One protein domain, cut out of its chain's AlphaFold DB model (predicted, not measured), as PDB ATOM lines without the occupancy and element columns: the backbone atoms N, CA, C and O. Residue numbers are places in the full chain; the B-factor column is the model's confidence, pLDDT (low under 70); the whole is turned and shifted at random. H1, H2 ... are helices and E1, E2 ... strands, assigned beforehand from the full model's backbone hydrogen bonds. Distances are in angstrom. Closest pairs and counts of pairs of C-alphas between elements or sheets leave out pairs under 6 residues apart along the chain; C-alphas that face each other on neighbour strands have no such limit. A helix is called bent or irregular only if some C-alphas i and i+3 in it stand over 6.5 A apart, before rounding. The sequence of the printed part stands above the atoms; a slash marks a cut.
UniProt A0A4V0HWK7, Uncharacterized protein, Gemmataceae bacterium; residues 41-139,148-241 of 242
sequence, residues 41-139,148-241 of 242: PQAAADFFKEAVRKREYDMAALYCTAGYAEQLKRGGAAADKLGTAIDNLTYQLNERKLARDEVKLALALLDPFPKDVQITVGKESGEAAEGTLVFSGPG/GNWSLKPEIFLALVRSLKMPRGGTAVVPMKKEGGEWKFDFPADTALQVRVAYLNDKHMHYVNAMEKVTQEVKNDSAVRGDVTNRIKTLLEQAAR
ATOM      1  N   PRO A  41     -33.815  16.646  99.808       96.75
ATOM      2  CA  PRO A  41     -33.635  17.973  99.229       96.75
ATOM      3  C   PRO A  41     -32.150  18.352  99.138       96.75
ATOM      4  O   PRO A  41     -31.724  18.939  98.147       96.75
ATOM      5  N   GLN A  42     -31.333  17.948 100.121       96.88
ATOM      6  CA  GLN A  42     -29.886  18.188 100.087       96.88
ATOM      7  C   GLN A  42     -29.214  17.480  98.904       96.88
ATOM      8  O   GLN A  42     -28.412  18.095  98.210       96.88
ATOM      9  N   ALA A  43     -29.596  16.235  98.600       96.75
ATOM     10  CA  ALA A  43     -29.075  15.542  97.424       96.75
ATOM     11  C   ALA A  43     -29.440  16.277  96.121       96.75
ATOM     12  O   ALA A  43     -28.598  16.403  95.234       96.75
ATOM     13  N   ALA A  44     -30.666  16.806  96.010       97.56
ATOM     14  CA  ALA A  44     -31.065  17.620  94.858       97.56
ATOM     15  C   ALA A  44     -30.203  18.885  94.735       97.56
ATOM     16  O   ALA A  44     -29.745  19.207  93.640       97.56
ATOM     17  N   ALA A  45     -29.954  19.572  95.853       97.81
ATOM     18  CA  ALA A  45     -29.093  20.750  95.912       97.81
ATOM     19  C   ALA A  45     -27.655  20.445  95.480       97.81
ATOM     20  O   ALA A  45     -27.107  21.158  94.636       97.81
ATOM     21  N   ASP A  46     -27.068  19.370  96.001       97.69
ATOM     22  CA  ASP A  46     -25.688  18.982  95.710       97.69
ATOM     23  C   ASP A  46     -25.512  18.594  94.240       97.69
ATOM     24  O   ASP A  46     -24.590  19.074  93.576       97.69
ATOM     25  N   PHE A  47     -26.420  17.779  93.695       98.19
ATOM     26  CA  PHE A  47     -26.352  17.381  92.293       98.19
ATOM     27  C   PHE A  47     -26.633  18.540  91.336       98.19
ATOM     28  O   PHE A  47     -25.940  18.673  90.327       98.19
ATOM     29  N   PHE A  48     -27.601  19.405  91.652       97.94
ATOM     30  CA  PHE A  48     -27.861  20.606  90.864       97.94
ATOM     31  C   PHE A  48     -26.637  21.527  90.841       97.94
ATOM     32  O   PHE A  48     -26.191  21.936  89.768       97.94
ATOM     33  N   LYS A  49     -26.045  21.799  92.012       97.62
ATOM     34  CA  LYS A  49     -24.816  22.593  92.145       97.62
ATOM     35  C   LYS A  49     -23.675  21.991  91.333       97.62
ATOM     36  O   LYS A  49     -22.982  22.712  90.622       97.62
ATOM     37  N   GLU A  50     -23.484  20.678  91.419       97.56
ATOM     38  CA  GLU A  50     -22.424  19.982  90.693       97.56
ATOM     39  C   GLU A  50     -22.614  20.056  89.173       97.56
ATOM     40  O   GLU A  50     -21.654  20.295  88.444       97.56
ATOM     41  N   ALA A  51     -23.847  19.888  88.691       97.88
ATOM     42  CA  ALA A  51     -24.187  20.031  87.278       97.88
ATOM     43  C   ALA A  51     -23.948  21.453  86.763       97.88
ATOM     44  O   ALA A  51     -23.286  21.629  85.742       97.88
ATOM     45  N   VAL A  52     -24.391  22.471  87.502       97.50
ATOM     46  CA  VAL A  52     -24.117  23.879  87.174       97.50
ATOM     47  C   VAL A  52     -22.613  24.153  87.139       97.50
ATOM     48  O   VAL A  52     -22.124  24.762  86.188       97.50
ATOM     49  N   ARG A  53     -21.861  23.666  88.134       96.62
ATOM     50  CA  ARG A  53     -20.404  23.839  88.219       96.62
ATOM     51  C   ARG A  53     -19.679  23.265  87.002       96.62
ATOM     52  O   ARG A  53     -18.686  23.837  86.562       96.62
ATOM     53  N   LYS A  54     -20.179  22.150  86.468       97.12
ATOM     54  CA  LYS A  54     -19.664  21.475  85.268       97.12
ATOM     55  C   LYS A  54     -20.262  21.986  83.954       97.12
ATOM     56  O   LYS A  54     -19.905  21.456  82.911       97.12
ATOM     57  N   ARG A  55     -21.154  22.986  83.991       97.56
ATOM     58  CA  ARG A  55     -21.933  23.475  82.832       97.56
ATOM     59  C   ARG A  55     -22.832  22.406  82.184       97.56
ATOM     60  O   ARG A  55     -23.319  22.579  81.070       97.56
ATOM     61  N   GLU A  56     -23.138  21.326  82.900       96.88
ATOM     62  CA  GLU A  56     -24.010  20.237  82.445       96.88
ATOM     63  C   GLU A  56     -25.488  20.587  82.695       96.88
ATOM     64  O   GLU A  56     -26.162  20.028  83.563       96.88
ATOM     65  N   TYR A  57     -26.005  21.576  81.965       97.69
ATOM     66  CA  TYR A  57     -27.356  22.112  82.184       97.69
ATOM     67  C   TYR A  57     -28.484  21.109  81.898       97.69
ATOM     68  O   TYR A  57     -29.571  21.215  82.470       97.69
ATOM     69  N   ASP A  58     -28.228  20.110  81.054       95.31
ATOM     70  CA  ASP A  58     -29.114  18.966  80.834       95.31
ATOM     71  C   ASP A  58     -29.257  18.103  82.097       95.31
ATOM     72  O   ASP A  58     -30.372  17.690  82.431       95.31
ATOM     73  N   MET A  59     -28.160  17.891  82.831       97.12
ATOM     74  CA  MET A  59     -28.158  17.215  84.130       97.12
ATOM     75  C   MET A  59     -28.744  18.108  85.224       97.12
ATOM     76  O   MET A  59     -29.537  17.630  86.032       97.12
ATOM     77  N   ALA A  60     -28.449  19.411  85.226       98.00
ATOM     78  CA  ALA A  60     -29.037  20.352  86.181       98.00
ATOM     79  C   ALA A  60     -30.573  20.362  86.084       98.00
ATOM     80  O   ALA A  60     -31.264  20.316  87.101       98.00
ATOM     81  N   ALA A  61     -31.116  20.313  84.862       97.69
ATOM     82  CA  ALA A  61     -32.556  20.274  84.609       97.69
ATOM     83  C   ALA A  61     -33.269  19.074  85.254       97.69
ATOM     84  O   ALA A  61     -34.472  19.134  85.501       97.69
ATOM     85  N   LEU A  62     -32.558  17.981  85.542       96.69
ATOM     86  CA  LEU A  62     -33.122  16.806  86.210       96.69
ATOM     87  C   LEU A  62     -33.541  17.090  87.660       96.69
ATOM     88  O   LEU A  62     -34.438  16.420  88.171       96.69
ATOM     89  N   TYR A  63     -32.938  18.105  88.277       97.75
ATOM     90  CA  TYR A  63     -33.178  18.538  89.654       97.75
ATOM     91  C   TYR A  63     -34.055  19.793  89.727       97.75
ATOM     92  O   TYR A  63     -34.140  20.438  90.770       97.75
ATOM     93  N   CYS A  64     -34.730  20.141  88.629       97.75
ATOM     94  CA  CYS A  64     -35.679  21.247  88.546       97.75
ATOM     95  C   CYS A  64     -37.064  20.744  88.138       97.75
ATOM     96  O   CYS A  64     -37.196  19.755  87.413       97.75
ATOM     97  N   THR A  65     -38.104  21.447  88.569       96.88
ATOM     98  CA  THR A  65     -39.479  21.173  88.133       96.88
ATOM     99  C   THR A  65     -39.641  21.448  86.639       96.88
ATOM    100  O   THR A  65     -38.868  22.200  86.033       96.88
ATOM    101  N   ALA A  66     -40.637  20.801  86.025       95.19
ATOM    102  CA  ALA A  66     -40.758  20.693  84.567       95.19
ATOM    103  C   ALA A  66     -40.619  22.028  83.808       95.19
ATOM    104  O   ALA A  66     -39.900  22.085  82.811       95.19
ATOM    105  N   GLY A  67     -41.246  23.104  84.296       95.00
ATOM    106  CA  GLY A  67     -41.248  24.401  83.610       95.00
ATOM    107  C   GLY A  67     -39.854  25.018  83.464       95.00
ATOM    108  O   GLY A  67     -39.474  25.448  82.376       95.00
ATOM    109  N   TYR A  68     -39.059  25.037  84.536       96.94
ATOM    110  CA  TYR A  68     -37.696  25.572  84.477       96.94
ATOM    111  C   TYR A  68     -36.720  24.570  83.847       96.94
ATOM    112  O   TYR A  68     -35.830  24.963  83.094       96.94
ATOM    113  N   ALA A  69     -36.926  23.269  84.083       97.44
ATOM    114  CA  ALA A  69     -36.147  22.203  83.458       97.44
ATOM    115  C   ALA A  69     -36.199  22.267  81.923       97.44
ATOM    116  O   ALA A  69     -35.186  22.051  81.259       97.44
ATOM    117  N   GLU A  70     -37.358  22.589  81.345       97.56
ATOM    118  CA  GLU A  70     -37.500  22.800  79.903       97.56
ATOM    119  C   GLU A  70     -36.623  23.957  79.410       97.56
ATOM    120  O   GLU A  70     -35.908  23.814  78.417       97.56
ATOM    121  N   GLN A  71     -36.618  25.084  80.127       97.94
ATOM    122  CA  GLN A  71     -35.811  26.249  79.756       97.94
ATOM    123  C   GLN A  71     -34.309  25.984  79.903       97.94
ATOM    124  O   GLN A  71     -33.542  26.369  79.020       97.94
ATOM    125  N   LEU A  72     -33.886  25.261  80.947       97.31
ATOM    126  CA  LEU A  72     -32.500  24.798  81.087       97.31
ATOM    127  C   LEU A  72     -32.078  23.894  79.930       97.31
ATOM    128  O   LEU A  72     -31.003  24.085  79.376       97.31
ATOM    129  N   LYS A  73     -32.921  22.943  79.514       97.69
ATOM    130  CA  LYS A  73     -32.618  22.069  78.368       97.69
ATOM    131  C   LYS A  73     -32.551  22.853  77.062       97.69
ATOM    132  O   LYS A  73     -31.648  22.635  76.261       97.69
ATOM    133  N   ARG A  74     -33.487  23.781  76.856       98.00
ATOM    134  CA  ARG A  74     -33.552  24.620  75.655       98.00
ATOM    135  C   ARG A  74     -32.352  25.559  75.541       98.00
ATOM    136  O   ARG A  74     -31.850  25.740  74.437       98.00
ATOM    137  N   GLY A  75     -31.926  26.164  76.648       97.75
ATOM    138  CA  GLY A  75     -30.803  27.104  76.702       97.75
ATOM    139  C   GLY A  75     -29.443  26.462  76.970       97.75
ATOM    140  O   GLY A  75     -28.419  27.118  76.805       97.75
ATOM    141  N   GLY A  76     -29.413  25.196  77.388       97.94
ATOM    142  CA  GLY A  76     -28.247  24.567  78.007       97.94
ATOM    143  C   GLY A  76     -27.015  24.524  77.114       97.94
ATOM    144  O   GLY A  76     -25.940  24.909  77.550       97.94
ATOM    145  N   ALA A  77     -27.169  24.143  75.845       98.25
ATOM    146  CA  ALA A  77     -26.040  24.089  74.915       98.25
ATOM    147  C   ALA A  77     -25.437  25.478  74.625       98.25
ATOM    148  O   ALA A  77     -24.221  25.616  74.507       98.25
ATOM    149  N   ALA A  78     -26.277  26.511  74.514       98.50
ATOM    150  CA  ALA A  78     -25.814  27.886  74.335       98.50
ATOM    151  C   ALA A  78     -25.148  28.418  75.612       98.50
ATOM    152  O   ALA A  78     -24.103  29.067  75.550       98.50
ATOM    153  N   ALA A  79     -25.739  28.102  76.768       98.44
ATOM    154  CA  ALA A  79     -25.230  28.487  78.072       98.44
ATOM    155  C   ALA A  79     -23.865  27.859  78.376       98.44
ATOM    156  O   ALA A  79     -22.983  28.548  78.881       98.44
ATOM    157  N   ASP A  80     -23.685  26.581  78.037       98.38
ATOM    158  CA  ASP A  80     -22.427  25.851  78.197       98.38
ATOM    159  C   ASP A  80     -21.304  26.492  77.379       98.38
ATOM    160  O   ASP A  80     -20.274  26.879  77.929       98.38
ATOM    161  N   LYS A  81     -21.533  26.721  76.081       98.56
ATOM    162  CA  LYS A  81     -20.542  27.366  75.209       98.56
ATOM    163  C   LYS A  81     -20.143  28.750  75.708       98.56
ATOM    164  O   LYS A  81     -18.954  29.060  75.772       98.56
ATOM    165  N   LEU A  82     -21.126  29.580  76.066       98.56
ATOM    166  CA  LEU A  82     -20.865  30.925  76.573       98.56
ATOM    167  C   LEU A  82     -20.133  30.888  77.920       98.56
ATOM    168  O   LEU A  82     -19.121  31.566  78.077       98.56
ATOM    169  N   GLY A  83     -20.591  30.060  78.861       98.06
ATOM    170  CA  GLY A  83     -19.945  29.873  80.160       98.06
ATOM    171  C   GLY A  83     -18.504  29.377  80.028       98.06
ATOM    172  O   GLY A  83     -17.600  29.949  80.630       98.06
ATOM    173  N   THR A  84     -18.259  28.392  79.164       98.38
ATOM    174  CA  THR A  84     -16.919  27.860  78.873       98.38
ATOM    175  C   THR A  84     -16.001  28.916  78.249       98.38
ATOM    176  O   THR A  84     -14.832  29.027  78.629       98.38
ATOM    177  N   ALA A  85     -16.503  29.740  77.324       98.56
ATOM    178  CA  ALA A  85     -15.735  30.847  76.749       98.56
ATOM    179  C   ALA A  85     -15.362  31.905  77.807       98.56
ATOM    180  O   ALA A  85     -14.215  32.365  77.838       98.56
ATOM    181  N   ILE A  86     -16.289  32.233  78.716       98.12
ATOM    182  CA  ILE A  86     -16.046  33.113  79.872       98.12
ATOM    183  C   ILE A  86     -14.980  32.515  80.795       98.12
ATOM    184  O   ILE A  86     -14.048  33.221  81.190       98.12
ATOM    185  N   ASP A  87     -15.088  31.227  81.121       97.50
ATOM    186  CA  ASP A  87     -14.151  30.517  81.994       97.50
ATOM    187  C   ASP A  87     -12.732  30.516  81.406       97.50
ATOM    188  O   ASP A  87     -11.766  30.861  82.094       97.50
ATOM    189  N   ASN A  88     -12.608  30.223  80.110       98.00
ATOM    190  CA  ASN A  88     -11.337  30.232  79.388       98.00
ATOM    191  C   ASN A  88     -10.693  31.622  79.348       98.00
ATOM    192  O   ASN A  88      -9.498  31.756  79.634       98.00
ATOM    193  N   LEU A  89     -11.468  32.660  79.016       98.00
ATOM    194  CA  LEU A  89     -10.973  34.036  78.994       98.00
ATOM    195  C   LEU A  89     -10.544  34.481  80.396       98.00
ATOM    196  O   LEU A  89      -9.441  34.996  80.572       98.00
ATOM    197  N   THR A  90     -11.378  34.227  81.407       96.69
ATOM    198  CA  THR A  90     -11.096  34.569  82.808       96.69
ATOM    199  C   THR A  90      -9.814  33.900  83.293       96.69
ATOM    200  O   THR A  90      -8.967  34.559  83.899       96.69
ATOM    201  N   TYR A  91      -9.622  32.615  82.977       96.69
ATOM    202  CA  TYR A  91      -8.389  31.895  83.289       96.69
ATOM    203  C   TYR A  91      -7.162  32.572  82.660       96.69
ATOM    204  O   TYR A  91      -6.203  32.866  83.370       96.69
ATOM    205  N   GLN A  92      -7.201  32.904  81.364       97.19
ATOM    206  CA  GLN A  92      -6.073  33.567  80.693       97.19
ATOM    207  C   GLN A  92      -5.770  34.962  81.248       97.19
ATOM    208  O   GLN A  92      -4.600  35.337  81.366       97.19
ATOM    209  N   LEU A  93      -6.802  35.734  81.595       96.25
ATOM    210  CA  LEU A  93      -6.632  37.051  82.207       96.25
ATOM    211  C   LEU A  93      -5.993  36.942  83.595       96.25
ATOM    212  O   LEU A  93      -5.104  37.732  83.912       96.25
ATOM    213  N   ASN A  94      -6.405  35.967  84.406       95.38
ATOM    214  CA  ASN A  94      -5.841  35.745  85.737       95.38
ATOM    215  C   ASN A  94      -4.391  35.253  85.669       95.38
ATOM    216  O   ASN A  94      -3.525  35.850  86.309       95.38
ATOM    217  N   GLU A  95      -4.111  34.241  84.842       95.81
ATOM    218  CA  GLU A  95      -2.769  33.669  84.646       95.81
ATOM    219  C   GLU A  95      -1.744  34.750  84.268       95.81
ATOM    220  O   GLU A  95      -0.598  34.751  84.715       95.81
ATOM    221  N   ARG A  96      -2.176  35.735  83.476       94.62
ATOM    222  CA  ARG A  96      -1.327  36.827  82.982       94.62
ATOM    223  C   ARG A  96      -1.419  38.106  83.808       94.62
ATOM    224  O   ARG A  96      -0.792  39.095  83.437       94.62
ATOM    225  N   LYS A  97      -2.172  38.100  84.915       94.62
ATOM    226  CA  LYS A  97      -2.400  39.261  85.798       94.62
ATOM    227  C   LYS A  97      -2.993  40.478  85.070       94.62
ATOM    228  O   LYS A  97      -2.674  41.623  85.374       94.62
ATOM    229  N   LEU A  98      -3.867  40.213  84.104       94.69
ATOM    230  CA  LEU A  98      -4.561  41.199  83.273       94.69
ATOM    231  C   LEU A  98      -6.027  41.414  83.686       94.69
ATOM    232  O   LEU A  98      -6.699  42.281  83.134       94.69
ATOM    233  N   ALA A  99      -6.542  40.632  84.637       93.31
ATOM    234  CA  ALA A  99      -7.929  40.722  85.081       93.31
ATOM    235  C   ALA A  99      -8.210  42.046  85.814       93.31
ATOM    236  O   ALA A  99      -7.772  42.256  86.947       93.31
ATOM    237  N   ARG A 100      -8.979  42.929  85.172       91.81
ATOM    238  CA  ARG A 100      -9.489  44.178  85.756       91.81
ATOM    239  C   ARG A 100     -10.899  43.987  86.300       91.81
ATOM    240  O   ARG A 100     -11.669  43.194  85.765       91.81
ATOM    241  N   ASP A 101     -11.242  44.733  87.340       92.06
ATOM    242  CA  ASP A 101     -12.515  44.590  88.057       92.06
ATOM    243  C   ASP A 101     -13.743  44.834  87.176       92.06
ATOM    244  O   ASP A 101     -14.700  44.066  87.228       92.06
ATOM    245  N   GLU A 102     -13.689  45.834  86.297       90.94
ATOM    246  CA  GLU A 102     -14.751  46.103  85.322       90.94
ATOM    247  C   GLU A 102     -14.970  44.935  84.344       90.94
ATOM    248  O   GLU A 102     -16.107  44.626  83.994       90.94
ATOM    249  N   VAL A 103     -13.894  44.248  83.942       93.62
ATOM    250  CA  VAL A 103     -13.952  43.084  83.049       93.62
ATOM    251  C   VAL A 103     -14.510  41.888  83.805       93.62
ATOM    252  O   VAL A 103     -15.411  41.223  83.300       93.62
ATOM    253  N   LYS A 104     -14.033  41.634  85.031       93.94
ATOM    254  CA  LYS A 104     -14.578  40.571  85.889       93.94
ATOM    255  C   LYS A 104     -16.083  40.751  86.085       93.94
ATOM    256  O   LYS A 104     -16.826  39.782  85.980       93.94
ATOM    257  N   LEU A 105     -16.529  41.982  86.340       92.25
ATOM    258  CA  LEU A 105     -17.941  42.296  86.524       92.25
ATOM    259  C   LEU A 105     -18.748  42.089  85.235       92.25
ATOM    260  O   LEU A 105     -19.795  41.450  85.280       92.25
ATOM    261  N   ALA A 106     -18.255  42.563  84.087       94.12
ATOM    262  CA  ALA A 106     -18.922  42.353  82.801       94.12
ATOM    263  C   ALA A 106     -19.056  40.860  82.452       94.12
ATOM    264  O   ALA A 106     -20.133  40.412  82.065       94.12
ATOM    265  N   LEU A 107     -17.989  40.076  82.641       95.88
ATOM    266  CA  LEU A 107     -18.004  38.631  82.404       95.88
ATOM    267  C   LEU A 107     -18.939  37.899  83.375       95.88
ATOM    268  O   LEU A 107     -19.697  37.038  82.943       95.88
ATOM    269  N   ALA A 108     -18.951  38.281  84.655       94.19
ATOM    270  CA  ALA A 108     -19.866  37.707  85.641       94.19
ATOM    271  C   ALA A 108     -21.341  37.997  85.317       94.19
ATOM    272  O   ALA A 108     -22.196  37.147  85.549       94.19
ATOM    273  N   LEU A 109     -21.653  39.174  84.761       93.38
ATOM    274  CA  LEU A 109     -23.008  39.503  84.310       93.38
ATOM    275  C   LEU A 109     -23.413  38.716  83.061       93.38
ATOM    276  O   LEU A 109     -24.585  38.376  82.926       93.38
ATOM    277  N   LEU A 110     -22.473  38.438  82.155       96.56
ATOM    278  CA  LEU A 110     -22.716  37.660  80.936       96.56
ATOM    279  C   LEU A 110     -22.808  36.152  81.180       96.56
ATOM    280  O   LEU A 110     -23.305  35.442  80.307       96.56
ATOM    281  N   ASP A 111     -22.346  35.660  82.330       96.88
ATOM    282  CA  ASP A 111     -22.438  34.246  82.673       96.88
ATOM    283  C   ASP A 111     -23.917  33.825  82.790       96.88
ATOM    284  O   ASP A 111     -24.632  34.329  83.660       96.88
ATOM    285  N   PRO A 112     -24.414  32.903  81.944       97.06
ATOM    286  CA  PRO A 112     -25.817  32.491  81.977       97.06
ATOM    287  C   PRO A 112     -26.247  31.937  83.335       97.06
ATOM    288  O   PRO A 112     -27.390  32.164  83.748       97.06
ATOM    289  N   PHE A 113     -25.339  31.224  84.010       96.56
ATOM    290  CA  PHE A 113     -25.520  30.679  85.350       96.56
ATOM    291  C   PHE A 113     -24.144  30.511  86.023       96.56
ATOM    292  O   PHE A 113     -23.456  29.531  85.724       96.56
ATOM    293  N   PRO A 114     -23.755  31.397  86.962       93.69
ATOM    294  CA  PRO A 114     -22.444  31.352  87.606       93.69
ATOM    295  C   PRO A 114     -22.134  30.008  88.279       93.69
ATOM    296  O   PRO A 114     -22.938  29.488  89.056       93.69
ATOM    297  N   LYS A 115     -20.933  29.474  88.024       93.44
ATOM    298  CA  LYS A 115     -20.478  28.170  88.548       93.44
ATOM    299  C   LYS A 115     -20.264  28.141  90.066       93.44
ATOM    300  O   LYS A 115     -20.390  27.086  90.685       93.44
ATOM    301  N   ASP A 116     -19.972  29.294  90.665       90.75
ATOM    302  CA  ASP A 116     -19.618  29.436  92.085       90.75
ATOM    303  C   ASP A 116     -20.848  29.699  92.975       90.75
ATOM    304  O   ASP A 116     -20.802  30.452  93.951       90.75
ATOM    305  N   VAL A 117     -21.976  29.072  92.629       94.12
ATOM    306  CA  VAL A 117     -23.195  29.120  93.438       94.12
ATOM    307  C   VAL A 117     -23.031  28.255  94.689       94.12
ATOM    308  O   VAL A 117     -22.682  27.072  94.635       94.12
ATOM    309  N   GLN A 118     -23.294  28.840  95.851       95.56
ATOM    310  CA  GLN A 118     -23.455  28.088  97.088       95.56
ATOM    311  C   GLN A 118     -24.931  27.785  97.281       95.56
ATOM    312  O   GLN A 118     -25.774  28.640  97.027       95.56
ATOM    313  N   ILE A 119     -25.247  26.570  97.716       96.44
ATOM    314  CA  ILE A 119     -26.623  26.164  97.967       96.44
ATOM    315  C   ILE A 119     -26.681  25.553  99.355       96.44
ATOM    316  O   ILE A 119     -25.915  24.638  99.659       96.44
ATOM    317  N   THR A 120     -27.575  26.068 100.186       96.06
ATOM    318  CA  THR A 120     -27.918  25.485 101.482       96.06
ATOM    319  C   THR A 120     -29.395  25.131 101.487       96.06
ATOM    320  O   THR A 120     -30.220  25.852 100.928       96.06
ATOM    321  N   VAL A 121     -29.743  24.003 102.098       95.62
ATOM    322  CA  VAL A 121     -31.140  23.609 102.280       95.62
ATOM    323  C   VAL A 121     -31.593  24.064 103.664       95.62
ATOM    324  O   VAL A 121     -30.958  23.766 104.675       95.62
ATOM    325  N   GLY A 122     -32.664  24.851 103.684       88.12
ATOM    326  CA  GLY A 122     -33.356  25.325 104.873       88.12
ATOM    327  C   GLY A 122     -34.333  24.289 105.430       88.12
ATOM    328  O   GLY A 122     -34.182  23.088 105.231       88.12
ATOM    329  N   LYS A 123     -35.345  24.754 106.170       76.50
ATOM    330  CA  LYS A 123     -36.274  23.872 106.893       76.50
ATOM    331  C   LYS A 123     -37.007  22.921 105.938       76.50
ATOM    332  O   LYS A 123     -37.755  23.364 105.074       76.50
ATOM    333  N   GLU A 124     -36.828  21.624 106.160       84.25
ATOM    334  CA  GLU A 124     -37.637  20.560 105.566       84.25
ATOM    335  C   GLU A 124     -38.892  20.350 106.426       84.25
ATOM    336  O   GLU A 124     -38.812  20.182 107.645       84.25
ATOM    337  N   SER A 125     -40.066  20.389 105.803       78.81
ATOM    338  CA  SER A 125     -41.347  20.094 106.442       78.81
ATOM    339  C   SER A 125     -42.184  19.221 105.514       78.81
ATOM    340  O   SER A 125     -42.803  19.696 104.562       78.81
ATOM    341  N   GLY A 126     -42.184  17.914 105.782       82.31
ATOM    342  CA  GLY A 126     -42.913  16.937 104.977       82.31
ATOM    343  C   GLY A 126     -42.394  16.875 103.538       82.31
ATOM    344  O   GLY A 126     -41.299  16.385 103.288       82.31
ATOM    345  N   GLU A 127     -43.195  17.353 102.587       84.62
ATOM    346  CA  GLU A 127     -42.870  17.351 101.150       84.62
ATOM    347  C   GLU A 127     -42.430  18.721 100.614       84.62
ATOM    348  O   GLU A 127     -42.306  18.907  99.402       84.62
ATOM    349  N   ALA A 128     -42.179  19.672 101.515       89.88
ATOM    350  CA  ALA A 128     -41.663  20.990 101.192       89.88
ATOM    351  C   ALA A 128     -40.300  21.212 101.856       89.88
ATOM    352  O   ALA A 128     -40.083  20.851 103.013       89.88
ATOM    353  N   ALA A 129     -39.395  21.841 101.123       95.50
ATOM    354  CA  ALA A 129     -38.155  22.393 101.649       95.50
ATOM    355  C   ALA A 129     -37.861  23.718 100.936       95.50
ATOM    356  O   ALA A 129     -38.524  24.069  99.960       95.50
ATOM    357  N   GLU A 130     -36.866  24.459 101.405       95.81
ATOM    358  CA  GLU A 130     -36.398  25.677 100.746       95.81
ATOM    359  C   GLU A 130     -34.901  25.565 100.496       95.81
ATOM    360  O   GLU A 130     -34.143  25.205 101.393       95.81
ATOM    361  N   GLY A 131     -34.462  25.886  99.288       95.62
ATOM    362  CA  GLY A 131     -33.053  26.033  98.964       95.62
ATOM    363  C   GLY A 131     -32.674  27.505  98.927       95.62
ATOM    364  O   GLY A 131     -33.312  28.300  98.240       95.62
ATOM    365  N   THR A 132     -31.621  27.873  99.643       95.75
ATOM    366  CA  THR A 132     -31.010  29.199  99.571       95.75
ATOM    367  C   THR A 132     -29.803  29.128  98.650       95.75
ATOM    368  O   THR A 132     -28.817  28.462  98.961       95.75
ATOM    369  N   LEU A 133     -29.886  29.807  97.510       95.81
ATOM    370  CA  LEU A 133     -28.802  29.962  96.552       95.81
ATOM    371  C   LEU A 133     -28.089  31.284  96.833       95.81
ATOM    372  O   LEU A 133     -28.724  32.335  96.860       95.81
ATOM    373  N   VAL A 134     -26.774  31.242  97.006       94.88
ATOM    374  CA  VAL A 134     -25.920  32.419  97.181       94.88
ATOM    375  C   VAL A 134     -24.947  32.478  96.013       94.88
ATOM    376  O   VAL A 134     -24.088  31.609  95.850       94.88
ATOM    377  N   PHE A 135     -25.093  33.509  95.190       91.62
ATOM    378  CA  PHE A 135     -24.217  33.786  94.063       91.62
ATOM    379  C   PHE A 135     -23.111  34.726  94.524       91.62
ATOM    380  O   PHE A 135     -23.361  35.880  94.873       91.62
ATOM    381  N   SER A 136     -21.879  34.225  94.526       85.62
ATOM    382  CA  SER A 136     -20.725  35.058  94.847       85.62
ATOM    383  C   SER A 136     -20.422  35.959  93.653       85.62
ATOM    384  O   SER A 136     -20.241  35.477  92.535       85.62
ATOM    385  N   GLY A 137     -20.378  37.271  93.880       83.62
ATOM    386  CA  GLY A 137     -19.833  38.195  92.890       83.62
ATOM    387  C   GLY A 137     -18.326  37.972  92.708       83.62
ATOM    388  O   GLY A 137     -17.681  37.366  93.570       83.62
ATOM    389  N   PRO A 138     -17.731  38.466  91.610       86.25
ATOM    390  CA  PRO A 138     -16.281  38.449  91.467       86.25
ATOM    391  C   PRO A 138     -15.614  39.218  92.618       86.25
ATOM    392  O   PRO A 138     -16.160  40.201  93.113       86.25
ATOM    393  N   GLY A 139     -14.413  38.800  93.029       83.19
ATOM    394  CA  GLY A 139     -13.598  39.559  93.981       83.19
ATOM    395  C   GLY A 139     -13.087  40.855  93.345       83.19
ATOM    396  O   GLY A 139     -12.222  40.813  92.458       83.19
ATOM    397  N   GLY A 148     -18.072  49.975  83.892       63.28
ATOM    398  CA  GLY A 148     -17.936  51.020  82.885       63.28
ATOM    399  C   GLY A 148     -19.252  51.168  82.106       63.28
ATOM    400  O   GLY A 148     -20.148  50.329  82.187       63.28
ATOM    401  N   ASN A 149     -19.412  52.218  81.312       82.50
ATOM    402  CA  ASN A 149     -20.581  52.276  80.433       82.50
ATOM    403  C   ASN A 149     -20.420  51.209  79.334       82.50
ATOM    404  O   ASN A 149     -19.791  51.487  78.313       82.50
ATOM    405  N   TRP A 150     -20.895  49.986  79.595       91.06
ATOM    406  CA  TRP A 150     -20.907  48.842  78.684       91.06
ATOM    407  C   TRP A 150     -22.258  48.798  77.969       91.06
ATOM    408  O   TRP A 150     -23.304  48.647  78.600       91.06
ATOM    409  N   SER A 151     -22.241  48.898  76.645       94.19
ATOM    410  CA  SER A 151     -23.442  48.875  75.800       94.19
ATOM    411  C   SER A 151     -23.856  47.445  75.441       94.19
ATOM    412  O   SER A 151     -23.948  47.086  74.268       94.19
ATOM    413  N   LEU A 152     -24.067  46.604  76.455       93.62
ATOM    414  CA  LEU A 152     -24.494  45.212  76.285       93.62
ATOM    415  C   LEU A 152     -26.015  45.086  76.434       93.62
ATOM    416  O   LEU A 152     -26.674  45.921  77.056       93.62
ATOM    417  N   LYS A 153     -26.583  44.023  75.864       94.75
ATOM    418  CA  LYS A 153     -28.025  43.771  75.913       94.75
ATOM    419  C   LYS A 153     -28.419  43.136  77.253       94.75
ATOM    420  O   LYS A 153     -27.820  42.139  77.647       94.75
ATOM    421  N   PRO A 154     -29.415  43.670  77.976       93.25
ATOM    422  CA  PRO A 154     -29.794  43.138  79.283       93.25
ATOM    423  C   PRO A 154     -30.377  41.715  79.230       93.25
ATOM    424  O   PRO A 154     -30.433  41.049  80.263       93.25
ATOM    425  N   GLU A 155     -30.829  41.245  78.069       94.88
ATOM    426  CA  GLU A 155     -31.419  39.920  77.864       94.88
ATOM    427  C   GLU A 155     -30.401  38.785  78.013       94.88
ATOM    428  O   GLU A 155     -30.773  37.701  78.461       94.88
ATOM    429  N   ILE A 156     -29.126  39.032  77.692       95.38
ATOM    430  CA  ILE A 156     -28.059  38.033  77.851       95.38
ATOM    431  C   ILE A 156     -27.570  37.944  79.304       95.38
ATOM    432  O   ILE A 156     -26.992  36.937  79.704       95.38
ATOM    433  N   PHE A 157     -27.833  38.971  80.121       94.75
ATOM    434  CA  PHE A 157     -27.324  39.022  81.488       94.75
ATOM    435  C   PHE A 157     -27.987  37.992  82.395       94.75
ATOM    436  O   PHE A 157     -29.208  38.036  82.593       94.75
ATOM    437  N   LEU A 158     -27.164  37.126  83.000       94.69
ATOM    438  CA  LEU A 158     -27.581  36.091  83.947       94.69
ATOM    439  C   LEU A 158     -28.820  35.342  83.433       94.69
ATOM    440  O   LEU A 158     -29.810  35.190  84.155       94.69
ATOM    441  N   ALA A 159     -28.801  34.966  82.147       96.38
ATOM    442  CA  ALA A 159     -29.996  34.607  81.382       96.38
ATOM    443  C   ALA A 159     -30.875  33.550  82.076       96.38
ATOM    444  O   ALA A 159     -32.106  33.664  82.045       96.38
ATOM    445  N   LEU A 160     -30.251  32.578  82.755       96.44
ATOM    446  CA  LEU A 160     -30.925  31.485  83.458       96.44
ATOM    447  C   LEU A 160     -31.234  31.808  84.930       96.44
ATOM    448  O   LEU A 160     -32.138  31.211  85.502       96.44
ATOM    449  N   VAL A 161     -30.545  32.767  85.550       93.69
ATOM    450  CA  VAL A 161     -30.649  33.058  86.996       93.69
ATOM    451  C   VAL A 161     -31.537  34.267  87.292       93.69
ATOM    452  O   VAL A 161     -32.120  34.387  88.368       93.69
ATOM    453  N   ARG A 162     -31.697  35.190  86.343       90.88
ATOM    454  CA  ARG A 162     -32.357  36.479  86.598       90.88
ATOM    455  C   ARG A 162     -33.834  36.368  87.011       90.88
ATOM    456  O   ARG A 162     -34.346  37.292  87.639       90.88
ATOM    457  N   SER A 163     -34.516  35.257  86.709       89.44
ATOM    458  CA  SER A 163     -35.896  35.013  87.171       89.44
ATOM    459  C   SER A 163     -35.991  34.697  88.666       89.44
ATOM    460  O   SER A 163     -37.073  34.823  89.233       89.44
ATOM    461  N   LEU A 164     -34.884  34.359  89.339       88.31
ATOM    462  CA  LEU A 164     -34.880  33.920  90.741       88.31
ATOM    463  C   LEU A 164     -35.165  35.035  91.763       88.31
ATOM    464  O   LEU A 164     -35.073  34.785  92.960       88.31
ATOM    465  N   LYS A 165     -35.513  36.253  91.311       79.81
ATOM    466  CA  LYS A 165     -35.807  37.430  92.149       79.81
ATOM    467  C   LYS A 165     -34.814  37.566  93.311       79.81
ATOM    468  O   LYS A 165     -35.204  37.525  94.471       79.81
ATOM    469  N   MET A 166     -33.531  37.722  92.993       82.31
ATOM    470  CA  MET A 166     -32.486  37.915  94.001       82.31
ATOM    471  C   MET A 166     -32.633  39.299  94.664       82.31
ATOM    472  O   MET A 166     -32.417  40.306  93.979       82.31
ATOM    473  N   PRO A 167     -32.993  39.411  95.960       70.00
ATOM    474  CA  PRO A 167     -32.788  40.641  96.718       70.00
ATOM    475  C   PRO A 167     -31.320  41.097  96.681       70.00
ATOM    476  O   PRO A 167     -30.407  40.348  96.316       70.00
ATOM    477  N   ARG A 168     -31.087  42.364  97.057       65.12
ATOM    478  CA  ARG A 168     -29.737  42.946  97.161       65.12
ATOM    479  C   ARG A 168     -28.818  41.988  97.932       65.12
ATOM    480  O   ARG A 168     -29.142  41.623  99.055       65.12
ATOM    481  N   GLY A 169     -27.699  41.594  97.319       68.94
ATOM    482  CA  GLY A 169     -26.734  40.652  97.905       68.94
ATOM    483  C   GLY A 169     -26.593  39.309  97.181       68.94
ATOM    484  O   GLY A 169     -25.813  38.478  97.628       68.94
ATOM    485  N   GLY A 170     -27.305  39.079  96.069       83.81
ATOM    486  CA  GLY A 170     -27.092  37.880  95.242       83.81
ATOM    487  C   GLY A 170     -27.588  36.586  95.894       83.81
ATOM    488  O   GLY A 170     -27.104  35.507  95.575       83.81
ATOM    489  N   THR A 171     -28.535  36.680  96.825       91.94
ATOM    490  CA  THR A 171     -29.177  35.521  97.454       91.94
ATOM    491  C   THR A 171     -30.562  35.312  96.853       91.94
ATOM    492  O   THR A 171     -31.306  36.277  96.710       91.94
ATOM    493  N   ALA A 172     -30.928  34.075  96.527       93.56
ATOM    494  CA  ALA A 172     -32.281  33.679  96.144       93.56
ATOM    495  C   ALA A 172     -32.760  32.532  97.039       93.56
ATOM    496  O   ALA A 172     -32.036  31.561  97.237       93.56
ATOM    497  N   VAL A 173     -33.989  32.628  97.543       93.62
ATOM    498  CA  VAL A 173     -34.657  31.526  98.246       93.62
ATOM    499  C   VAL A 173     -35.662  30.907  97.289       93.62
ATOM    500  O   VAL A 173     -36.498  31.613  96.723       93.62
ATOM    501  N   VAL A 174     -35.551  29.601  97.077       95.00
ATOM    502  CA  VAL A 174     -36.340  28.866  96.089       95.00
ATOM    503  C   VAL A 174     -37.015  27.675  96.765       95.00
ATOM    504  O   VAL A 174     -36.327  26.879  97.408       95.00
ATOM    505  N   PRO A 175     -38.340  27.512  96.611       95.88
ATOM    506  CA  PRO A 175     -39.034  26.336  97.112       95.88
ATOM    507  C   PRO A 175     -38.506  25.052  96.470       95.88
ATOM    508  O   PRO A 175     -38.108  25.023  95.306       95.88
ATOM    509  N   MET A 176     -38.550  23.965  97.220       96.94
ATOM    510  CA  MET A 176     -38.234  22.624  96.757       96.94
ATOM    511  C   MET A 176     -39.420  21.716  97.053       96.94
ATOM    512  O   MET A 176     -40.039  21.818  98.114       96.94
ATOM    513  N   LYS A 177     -39.733  20.822  96.118       95.50
ATOM    514  CA  LYS A 177     -40.843  19.871  96.250       95.50
ATOM    515  C   LYS A 177     -40.500  18.530  95.623       95.50
ATOM    516  O   LYS A 177     -39.594  18.441  94.788       95.50
ATOM    517  N   LYS A 178     -41.243  17.491  95.999       94.56
ATOM    518  CA  LYS A 178     -41.168  16.191  95.327       94.56
ATOM    519  C   LYS A 178     -41.962  16.212  94.021       94.56
ATOM    520  O   LYS A 178     -43.125  16.599  93.992       94.56
ATOM    521  N   GLU A 179     -41.348  15.747  92.941       93.44
ATOM    522  CA  GLU A 179     -41.986  15.546  91.638       93.44
ATOM    523  C   GLU A 179     -41.552  14.179  91.098       93.44
ATOM    524  O   GLU A 179     -40.367  13.944  90.859       93.44
ATOM    525  N   GLY A 180     -42.498  13.246  90.943       89.56
ATOM    526  CA  GLY A 180     -42.188  11.879  90.501       89.56
ATOM    527  C   GLY A 180     -41.336  11.074  91.493       89.56
ATOM    528  O   GLY A 180     -40.589  10.193  91.079       89.56
ATOM    529  N   GLY A 181     -41.423  11.386  92.792       91.69
ATOM    530  CA  GLY A 181     -40.646  10.729  93.851       91.69
ATOM    531  C   GLY A 181     -39.227  11.275  94.052       91.69
ATOM    532  O   GLY A 181     -38.529  10.800  94.940       91.69
ATOM    533  N   GLU A 182     -38.807  12.279  93.278       95.12
ATOM    534  CA  GLU A 182     -37.502  12.939  93.407       95.12
ATOM    535  C   GLU A 182     -37.676  14.373  93.916       95.12
ATOM    536  O   GLU A 182     -38.608  15.071  93.508       95.12
ATOM    537  N   TRP A 183     -36.779  14.834  94.788       97.12
ATOM    538  CA  TRP A 183     -36.726  16.235  95.202       97.12
ATOM    539  C   TRP A 183     -36.174  17.118  94.090       97.12
ATOM    540  O   TRP A 183     -35.168  16.789  93.460       97.12
ATOM    541  N   LYS A 184     -36.821  18.265  93.873       97.69
ATOM    542  CA  LYS A 184     -36.449  19.228  92.836       97.69
ATOM    543  C   LYS A 184     -36.648  20.665  93.301       97.69
ATOM    544  O   LYS A 184     -37.525  20.939  94.120       97.69
ATOM    545  N   PHE A 185     -35.876  21.581  92.727       97.69
ATOM    546  CA  PHE A 185     -36.103  23.020  92.844       97.69
ATOM    547  C   PHE A 185     -37.302  23.452  92.009       97.69
ATOM    548  O   PHE A 185     -37.377  23.151  90.815       97.69
ATOM    549  N   ASP A 186     -38.198  24.218  92.619       96.62
ATOM    550  CA  ASP A 186     -39.339  24.837  91.955       96.62
ATOM    551  C   ASP A 186     -39.002  26.268  91.524       96.62
ATOM    552  O   ASP A 186     -39.527  27.257  92.040       96.62
ATOM    553  N   PHE A 187     -38.047  26.378  90.601       96.69
ATOM    554  CA  PHE A 187     -37.641  27.666  90.049       96.69
ATOM    555  C   PHE A 187     -38.771  28.299  89.214       96.69
ATOM    556  O   PHE A 187     -39.471  27.601  88.476       96.69
ATOM    557  N   PRO A 188     -38.922  29.636  89.246       95.00
ATOM    558  CA  PRO A 188     -39.897  30.327  88.413       95.00
ATOM    559  C   PRO A 188     -39.546  30.218  86.923       95.00
ATOM    560  O   PRO A 188     -38.433  30.547  86.499       95.00
ATOM    561  N   ALA A 189     -40.535  29.822  86.121       94.94
ATOM    562  CA  ALA A 189     -40.455  29.727  84.665       94.94
ATOM    563  C   ALA A 189     -41.410  30.731  83.997       94.94
ATOM    564  O   ALA A 189     -42.453  30.366  83.459       94.94
ATOM    565  N   ASP A 190     -41.069  32.018  84.079       94.75
ATOM    566  CA  ASP A 190     -41.873  33.108  83.520       94.75
ATOM    567  C   ASP A 190     -41.573  33.386  82.031       94.75
ATOM    568  O   ASP A 190     -40.585  32.920  81.459       94.75
ATOM    569  N   THR A 191     -42.429  34.180  81.379       96.06
ATOM    570  CA  THR A 191     -42.227  34.612  79.983       96.06
ATOM    571  C   THR A 191     -40.898  35.344  79.796       96.06
ATOM    572  O   THR A 191     -40.264  35.224  78.750       96.06
ATOM    573  N   ALA A 192     -40.438  36.079  80.811       95.38
ATOM    574  CA  ALA A 192     -39.184  36.812  80.732       95.38
ATOM    575  C   ALA A 192     -37.978  35.859  80.642       95.38
ATOM    576  O   ALA A 192     -37.037  36.139  79.902       95.38
ATOM    577  N   LEU A 193     -38.006  34.719  81.341       96.31
ATOM    578  CA  LEU A 193     -37.017  33.649  81.201       96.31
ATOM    579  C   LEU A 193     -37.026  33.076  79.786       96.31
ATOM    580  O   LEU A 193     -35.963  32.941  79.191       96.31
ATOM    581  N   GLN A 194     -38.202  32.799  79.224       96.88
ATOM    582  CA  GLN A 194     -38.312  32.262  77.862       96.88
ATOM    583  C   GLN A 194     -37.718  33.217  76.819       96.88
ATOM    584  O   GLN A 194     -36.994  32.776  75.928       96.88
ATOM    585  N   VAL A 195     -37.975  34.525  76.950       97.12
ATOM    586  CA  VAL A 195     -37.393  35.561  76.080       97.12
ATOM    587  C   VAL A 195     -35.871  35.600  76.214       97.12
ATOM    588  O   VAL A 195     -35.175  35.616  75.201       97.12
ATOM    589  N   ARG A 196     -35.335  35.549  77.441       97.25
ATOM    590  CA  ARG A 196     -33.879  35.516  77.668       97.25
ATOM    591  C   ARG A 196     -33.228  34.256  77.111       97.25
ATOM    592  O   ARG A 196     -32.179  34.351  76.488       97.25
ATOM    593  N   VAL A 197     -33.846  33.089  77.287       98.06
ATOM    594  CA  VAL A 197     -33.347  31.822  76.727       98.06
ATOM    595  C   VAL A 197     -33.386  31.841  75.201       98.06
ATOM    596  O   VAL A 197     -32.436  31.397  74.561       98.06
ATOM    597  N   ALA A 198     -34.445  32.391  74.603       98.25
ATOM    598  CA  ALA A 198     -34.514  32.573  73.158       98.25
ATOM    599  C   ALA A 198     -33.398  33.502  72.655       98.25
ATOM    600  O   ALA A 198     -32.699  33.144  71.712       98.25
ATOM    601  N   TYR A 199     -33.188  34.639  73.325       98.06
ATOM    602  CA  TYR A 199     -32.110  35.575  73.001       98.06
ATOM    603  C   TYR A 199     -30.724  34.935  73.155       98.06
ATOM    604  O   TYR A 199     -29.889  35.049  72.263       98.06
ATOM    605  N   LEU A 200     -30.479  34.225  74.262       98.31
ATOM    606  CA  LEU A 200     -29.240  33.485  74.501       98.31
ATOM    607  C   LEU A 200     -28.969  32.508  73.353       98.31
ATOM    608  O   LEU A 200     -27.883  32.518  72.780       98.31
ATOM    609  N   ASN A 201     -29.959  31.706  72.971       98.38
ATOM    610  CA  ASN A 201     -29.802  30.745  71.885       98.38
ATOM    611  C   ASN A 201     -29.474  31.414  70.550       98.38
ATOM    612  O   ASN A 201     -28.591  30.932  69.846       98.38
ATOM    613  N   ASP A 202     -30.140  32.523  70.236       98.38
ATOM    614  CA  ASP A 202     -29.930  33.268  68.995       98.38
ATOM    615  C   ASP A 202     -28.554  33.954  68.955       98.38
ATOM    616  O   ASP A 202     -27.857  33.904  67.944       98.38
ATOM    617  N   LYS A 203     -28.120  34.548  70.075       98.12
ATOM    618  CA  LYS A 203     -26.992  35.493  70.088       98.12
ATOM    619  C   LYS A 203     -25.705  34.997  70.741       98.12
ATOM    620  O   LYS A 203     -24.667  35.625  70.540       98.12
ATOM    621  N   HIS A 204     -25.714  33.893  71.496       98.12
ATOM    622  CA  HIS A 204     -24.541  33.461  72.281       98.12
ATOM    623  C   HIS A 204     -23.254  33.341  71.458       98.12
ATOM    624  O   HIS A 204     -22.191  33.701  71.956       98.12
ATOM    625  N   MET A 205     -23.331  32.880  70.204       98.50
ATOM    626  CA  MET A 205     -22.138  32.672  69.378       98.50
ATOM    627  C   MET A 205     -21.379  33.969  69.078       98.50
ATOM    628  O   MET A 205     -20.154  33.929  69.009       98.50
ATOM    629  N   HIS A 206     -22.050  35.122  68.971       98.44
ATOM    630  CA  HIS A 206     -21.357  36.407  68.796       98.44
ATOM    631  C   HIS A 206     -20.480  36.726  70.015       98.44
ATOM    632  O   HIS A 206     -19.315  37.102  69.875       98.44
ATOM    633  N   TYR A 207     -21.009  36.493  71.220       98.50
ATOM    634  CA  TYR A 207     -20.275  36.674  72.472       98.50
ATOM    635  C   TYR A 207     -19.152  35.642  72.638       98.50
ATOM    636  O   TYR A 207     -18.037  36.017  72.998       98.50
ATOM    637  N   VAL A 208     -19.412  34.366  72.326       98.62
ATOM    638  CA  VAL A 208     -18.404  33.289  72.353       98.62
ATOM    639  C   VAL A 208     -17.232  33.636  71.439       98.62
ATOM    640  O   VAL A 208     -16.095  33.686  71.903       98.62
ATOM    641  N   ASN A 209     -17.501  33.976  70.177       98.56
ATOM    642  CA  ASN A 209     -16.466  34.315  69.199       98.56
ATOM    643  C   ASN A 209     -15.635  35.530  69.643       98.56
ATOM    644  O   ASN A 209     -14.412  35.538  69.493       98.56
ATOM    645  N   ALA A 210     -16.279  36.554  70.216       98.25
ATOM    646  CA  ALA A 210     -15.591  37.711  70.781       98.25
ATOM    647  C   ALA A 210     -14.630  37.309  71.915       98.25
ATOM    648  O   ALA A 210     -13.467  37.720  71.914       98.25
ATOM    649  N   MET A 211     -15.082  36.477  72.857       98.19
ATOM    650  CA  MET A 211     -14.265  36.017  73.987       98.19
ATOM    651  C   MET A 211     -13.127  35.095  73.551       98.19
ATOM    652  O   MET A 211     -11.999  35.247  74.025       98.19
ATOM    653  N   GLU A 212     -13.384  34.168  72.630       98.38
ATOM    654  CA  GLU A 212     -12.362  33.283  72.067       98.38
ATOM    655  C   GLU A 212     -11.286  34.079  71.330       98.38
ATOM    656  O   GLU A 212     -10.094  33.834  71.526       98.38
ATOM    657  N   LYS A 213     -11.686  35.093  70.556       97.94
ATOM    658  CA  LYS A 213     -10.750  35.991  69.874       97.94
ATOM    659  C   LYS A 213      -9.831  36.705  70.861       97.94
ATOM    660  O   LYS A 213      -8.615  36.622  70.708       97.94
ATOM    661  N   VAL A 214     -10.381  37.330  71.906       97.31
ATOM    662  CA  VAL A 214      -9.553  37.965  72.950       97.31
ATOM    663  C   VAL A 214      -8.658  36.937  73.633       97.31
ATOM    664  O   VAL A 214      -7.489  37.209  73.886       97.31
ATOM    665  N   THR A 215      -9.178  35.744  73.917       97.44
ATOM    666  CA  THR A 215      -8.409  34.665  74.551       97.44
ATOM    667  C   THR A 215      -7.166  34.321  73.727       97.44
ATOM    668  O   THR A 215      -6.083  34.160  74.293       97.44
ATOM    669  N   GLN A 216      -7.287  34.237  72.398       96.75
ATOM    670  CA  GLN A 216      -6.149  33.998  71.504       96.75
ATOM    671  C   GLN A 216      -5.208  35.204  71.413       96.75
ATOM    672  O   GLN A 216      -3.991  35.034  71.477       96.75
ATOM    673  N   GLU A 217      -5.749  36.420  71.317       95.50
ATOM    674  CA  GLU A 217      -4.960  37.657  71.287       95.50
ATOM    675  C   GLU A 217      -4.116  37.807  72.562       95.50
ATOM    676  O   GLU A 217      -2.909  38.000  72.492       95.50
ATOM    677  N   VAL A 218      -4.695  37.592  73.744       94.88
ATOM    678  CA  VAL A 218      -3.984  37.654  75.032       94.88
ATOM    679  C   VAL A 218      -2.858  36.613  75.127       94.88
ATOM    680  O   VAL A 218      -1.799  36.880  75.717       94.88
ATOM    681  N   LYS A 219      -3.060  35.426  74.540       93.50
ATOM    682  CA  LYS A 219      -2.041  34.369  74.490       93.50
ATOM    683  C   LYS A 219      -0.854  34.768  73.619       93.50
ATOM    684  O   LYS A 219       0.284  34.630  74.074       93.50
ATOM    685  N   ASN A 220      -1.121  35.294  72.428       93.56
ATOM    686  CA  ASN A 220      -0.133  35.371  71.351       93.56
ATOM    687  C   ASN A 220       0.416  36.783  71.098       93.56
ATOM    688  O   ASN A 220       1.520  36.908  70.577       93.56
ATOM    689  N   ASP A 221      -0.308  37.830  71.485       89.19
ATOM    690  CA  ASP A 221       0.027  39.222  71.188       89.19
ATOM    691  C   ASP A 221       0.343  39.998  72.477       89.19
ATOM    692  O   ASP A 221      -0.476  40.109  73.394       89.19
ATOM    693  N   SER A 222       1.563  40.531  72.574       81.94
ATOM    694  CA  SER A 222       1.989  41.355  73.707       81.94
ATOM    695  C   SER A 222       1.383  42.759  73.687       81.94
ATOM    696  O   SER A 222       1.196  43.328  74.763       81.94
ATOM    697  N   ALA A 223       1.029  43.301  72.517       80.94
ATOM    698  CA  ALA A 223       0.450  44.635  72.377       80.94
ATOM    699  C   ALA A 223      -0.963  44.701  72.972       80.94
ATOM    700  O   ALA A 223      -1.292  45.641  73.695       80.94
ATOM    701  N   VAL A 224      -1.770  43.653  72.771       79.25
ATOM    702  CA  VAL A 224      -3.138  43.568  73.320       79.25
ATOM    703  C   VAL A 224      -3.148  43.529  74.851       79.25
ATOM    704  O   VAL A 224      -4.105  43.974  75.478       79.25
ATOM    705  N   ARG A 225      -2.066  43.071  75.494       83.88
ATOM    706  CA  ARG A 225      -1.975  43.018  76.966       83.88
ATOM    707  C   ARG A 225      -1.969  44.406  77.608       83.88
ATOM    708  O   ARG A 225      -2.415  44.533  78.746       83.88
ATOM    709  N   GLY A 226      -1.489  45.425  76.890       84.25
ATOM    710  CA  GLY A 226      -1.469  46.810  77.363       84.25
ATOM    711  C   GLY A 226      -2.855  47.456  77.438       84.25
ATOM    712  O   GLY A 226      -3.058  48.323  78.282       84.25
ATOM    713  N   ASP A 227      -3.809  46.999  76.614       90.56
ATOM    714  CA  ASP A 227      -5.151  47.594  76.496       90.56
ATOM    715  C   ASP A 227      -6.285  46.548  76.400       90.56
ATOM    716  O   ASP A 227      -7.269  46.675  75.664       90.56
ATOM    717  N   VAL A 228      -6.142  45.453  77.151       93.94
ATOM    718  CA  VAL A 228      -7.056  44.303  77.065       93.94
ATOM    719  C   VAL A 228      -8.499  44.659  77.440       93.94
ATOM    720  O   VAL A 228      -9.435  44.114  76.856       93.94
ATOM    721  N   THR A 229      -8.701  45.595  78.378       93.88
ATOM    722  CA  THR A 229     -10.036  46.051  78.787       93.88
ATOM    723  C   THR A 229     -10.793  46.620  77.593       93.88
ATOM    724  O   THR A 229     -11.895  46.156  77.292       93.88
ATOM    725  N   ASN A 230     -10.217  47.608  76.900       94.19
ATOM    726  CA  ASN A 230     -10.891  48.260  75.777       94.19
ATOM    727  C   ASN A 230     -11.127  47.275  74.638       94.19
ATOM    728  O   ASN A 230     -12.168  47.332  73.976       94.19
ATOM    729  N   ARG A 231     -10.199  46.333  74.436       96.00
ATOM    730  CA  ARG A 231     -10.359  45.279  73.436       96.00
ATOM    731  C   ARG A 231     -11.556  44.376  73.733       96.00
ATOM    732  O   ARG A 231     -12.385  44.178  72.845       96.00
ATOM    733  N   ILE A 232     -11.677  43.880  74.967       96.62
ATOM    734  CA  ILE A 232     -12.829  43.078  75.410       96.62
ATOM    735  C   ILE A 232     -14.115  43.878  75.248       96.62
ATOM    736  O   ILE A 232     -15.069  43.392  74.643       96.62
ATOM    737  N   LYS A 233     -14.128  45.117  75.749       96.12
ATOM    738  CA  LYS A 233     -15.292  45.996  75.669       96.12
ATOM    739  C   LYS A 233     -15.764  46.178  74.232       96.12
ATOM    740  O   LYS A 233     -16.928  45.930  73.942       96.12
ATOM    741  N   THR A 234     -14.853  46.534  73.331       96.75
ATOM    742  CA  THR A 234     -15.163  46.769  71.915       96.75
ATOM    743  C   THR A 234     -15.798  45.542  71.268       96.75
ATOM    744  O   THR A 234     -16.828  45.657  70.609       96.75
ATOM    745  N   LEU A 235     -15.212  44.357  71.466       97.81
ATOM    746  CA  LEU A 235     -15.709  43.131  70.841       97.81
ATOM    747  C   LEU A 235     -17.040  42.663  71.442       97.81
ATOM    748  O   LEU A 235     -17.908  42.212  70.700       97.81
ATOM    749  N   LEU A 236     -17.236  42.798  72.757       97.31
ATOM    750  CA  LEU A 236     -18.505  42.434  73.396       97.31
ATOM    751  C   LEU A 236     -19.632  43.420  73.051       97.31
ATOM    752  O   LEU A 236     -20.771  43.001  72.856       97.31
ATOM    753  N   GLU A 237     -19.336  44.714  72.919       97.12
ATOM    754  CA  GLU A 237     -20.311  45.702  72.442       97.12
ATOM    755  C   GLU A 237     -20.632  45.534  70.954       97.12
ATOM    756  O   GLU A 237     -21.767  45.780  70.551       97.12
ATOM    757  N   GLN A 238     -19.670  45.094  70.136       97.62
ATOM    758  CA  GLN A 238     -19.937  44.703  68.753       97.62
ATOM    759  C   GLN A 238     -20.862  43.480  68.708       97.62
ATOM    760  O   GLN A 238     -21.888  43.529  68.036       97.62
ATOM    761  N   ALA A 239     -20.561  42.436  69.486       97.00
ATOM    762  CA  ALA A 239     -21.403  41.243  69.589       97.00
ATOM    763  C   ALA A 239     -22.838  41.564  70.045       97.00
ATOM    764  O   ALA A 239     -23.777  40.893  69.642       97.00
ATOM    765  N   ALA A 240     -23.025  42.607  70.857       95.31
ATOM    766  CA  ALA A 240     -24.339  43.062  71.312       95.31
ATOM    767  C   ALA A 240     -25.168  43.808  70.244       95.31
ATOM    768  O   ALA A 240     -26.354  44.076  70.471       95.31
ATOM    769  N   ARG A 241     -24.553  44.205  69.122       95.44
ATOM    770  CA  ARG A 241     -25.215  44.898  68.001       95.44
ATOM    771  C   ARG A 241     -25.597  43.958  66.860       95.44
ATOM    772  O   ARG A 241     -26.472  44.327  66.081       95.44
TER     773      ARG A 241
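This is residues 41 to 139 and 148 to 241 of the 242 residues of an uncharacterized protein of Gemmataceae bacterium (UniProt A0A4V0HWK7). At one end of this rod-shaped model a curled sheet of four strands wraps round the helix H1; at the other end H3b, H4, H5b and H6 make an up-and-down bundle, each running against the one before it in the chain, with H4 loosely attached. H1, H2, H3a and H5a stand side by side, each on the next, and the bent helices H3 and H5 run on from there into the bundle. The printed part has 193 residues, with six named helices and four named strands in the order H1 H2 H3 H4 E1 E2 E3 E4 H5 H6; the antiparallel sheet has the order E1 E2 E3 E4, and the class is mixed, helices and strands. The whole is compact, with a radius of gyration of the C-alphas of 17.4 A, and spans 61 by 30 by 27 A.

Begin with H1, residues 41 to 53, on one face of the strongly twisted sheet of E1, residues 117 to 121, E2, 128 to 135, E3, 171 to 179, and E4, 182 to 185: two layers, a helix on a sheet. Look for N 118 and O 134 of E1 and E2, 2.9 A apart, N 131 and O 174 of E2 and E3, 2.8 A, and N 177 and O 184 of E3 and E4, 3.0 A, within hydrogen-bond range. H2, residues 57 to 63, forms a hairpin with H1; the closest C-alphas, of Phe 48 and Ala 60, are 4.8 A apart. H3, residues 66 to 95, was assigned as one helix by its hydrogen bonds but is bent, with C-alphas 74 and 77 7.6 A apart; its arms are H3a, to 74, and H3b, from 77. H2 touches H3a, closest at the C-alphas of Ala 61 and Ala 69, 4.2 A. H5, residues 191 to 220, likewise assigned as one helix, is bent, with C-alphas 202 and 205 7.8 A apart, into H5a, to 202, and H5b, from 205. H5a touches H3a with residues 193 to 197 alone, closest at the C-alphas of Gln 71 and Gln 194, 6.8 A. H5b touches H3b at a shallow tilt of 22 degrees, the same way, closest at the C-alphas of Leu 89 and Thr 215, 5.2 A. H6, residues 228 to 239, forms a hairpin with H5b, closest at the C-alphas of His 206 and Ala 239, 4.9 A. H4, residues 101 to 110, is close to but not clearly touching H3b, with the C-alphas of Ile 86 and Leu 107 6.4 A apart. Every O i to N i+4 pair is within hydrogen-bond range in H1, H3b, H4, H5a, H5b and H6; H3a has 4 of 5, and H2 has 1 of 3 beside 3 of 4 O i to N i+3 pairs.

Find C-alpha 41 at (-33.635, 17.973, 99.229), where H1 begins; it is 18.2 A long. H3b measures 27.0 A, H5b 22.3 A, E2 22.8 A and E3 24.4 A. H6 ends at C-alpha 239, at (-21.403, 41.243, 69.589).

The C-alphas farthest apart, of Gly 126 and Ala 223, are 60.9 A apart. Residues 140 to 147 are not printed; C-alphas 139 and 148 across the cut are 16.5 A apart. Of the links printed whole, none is long; residues 148 to 170 hold no named element. Confidence is low, under 70, at residues 148, 168 and 169.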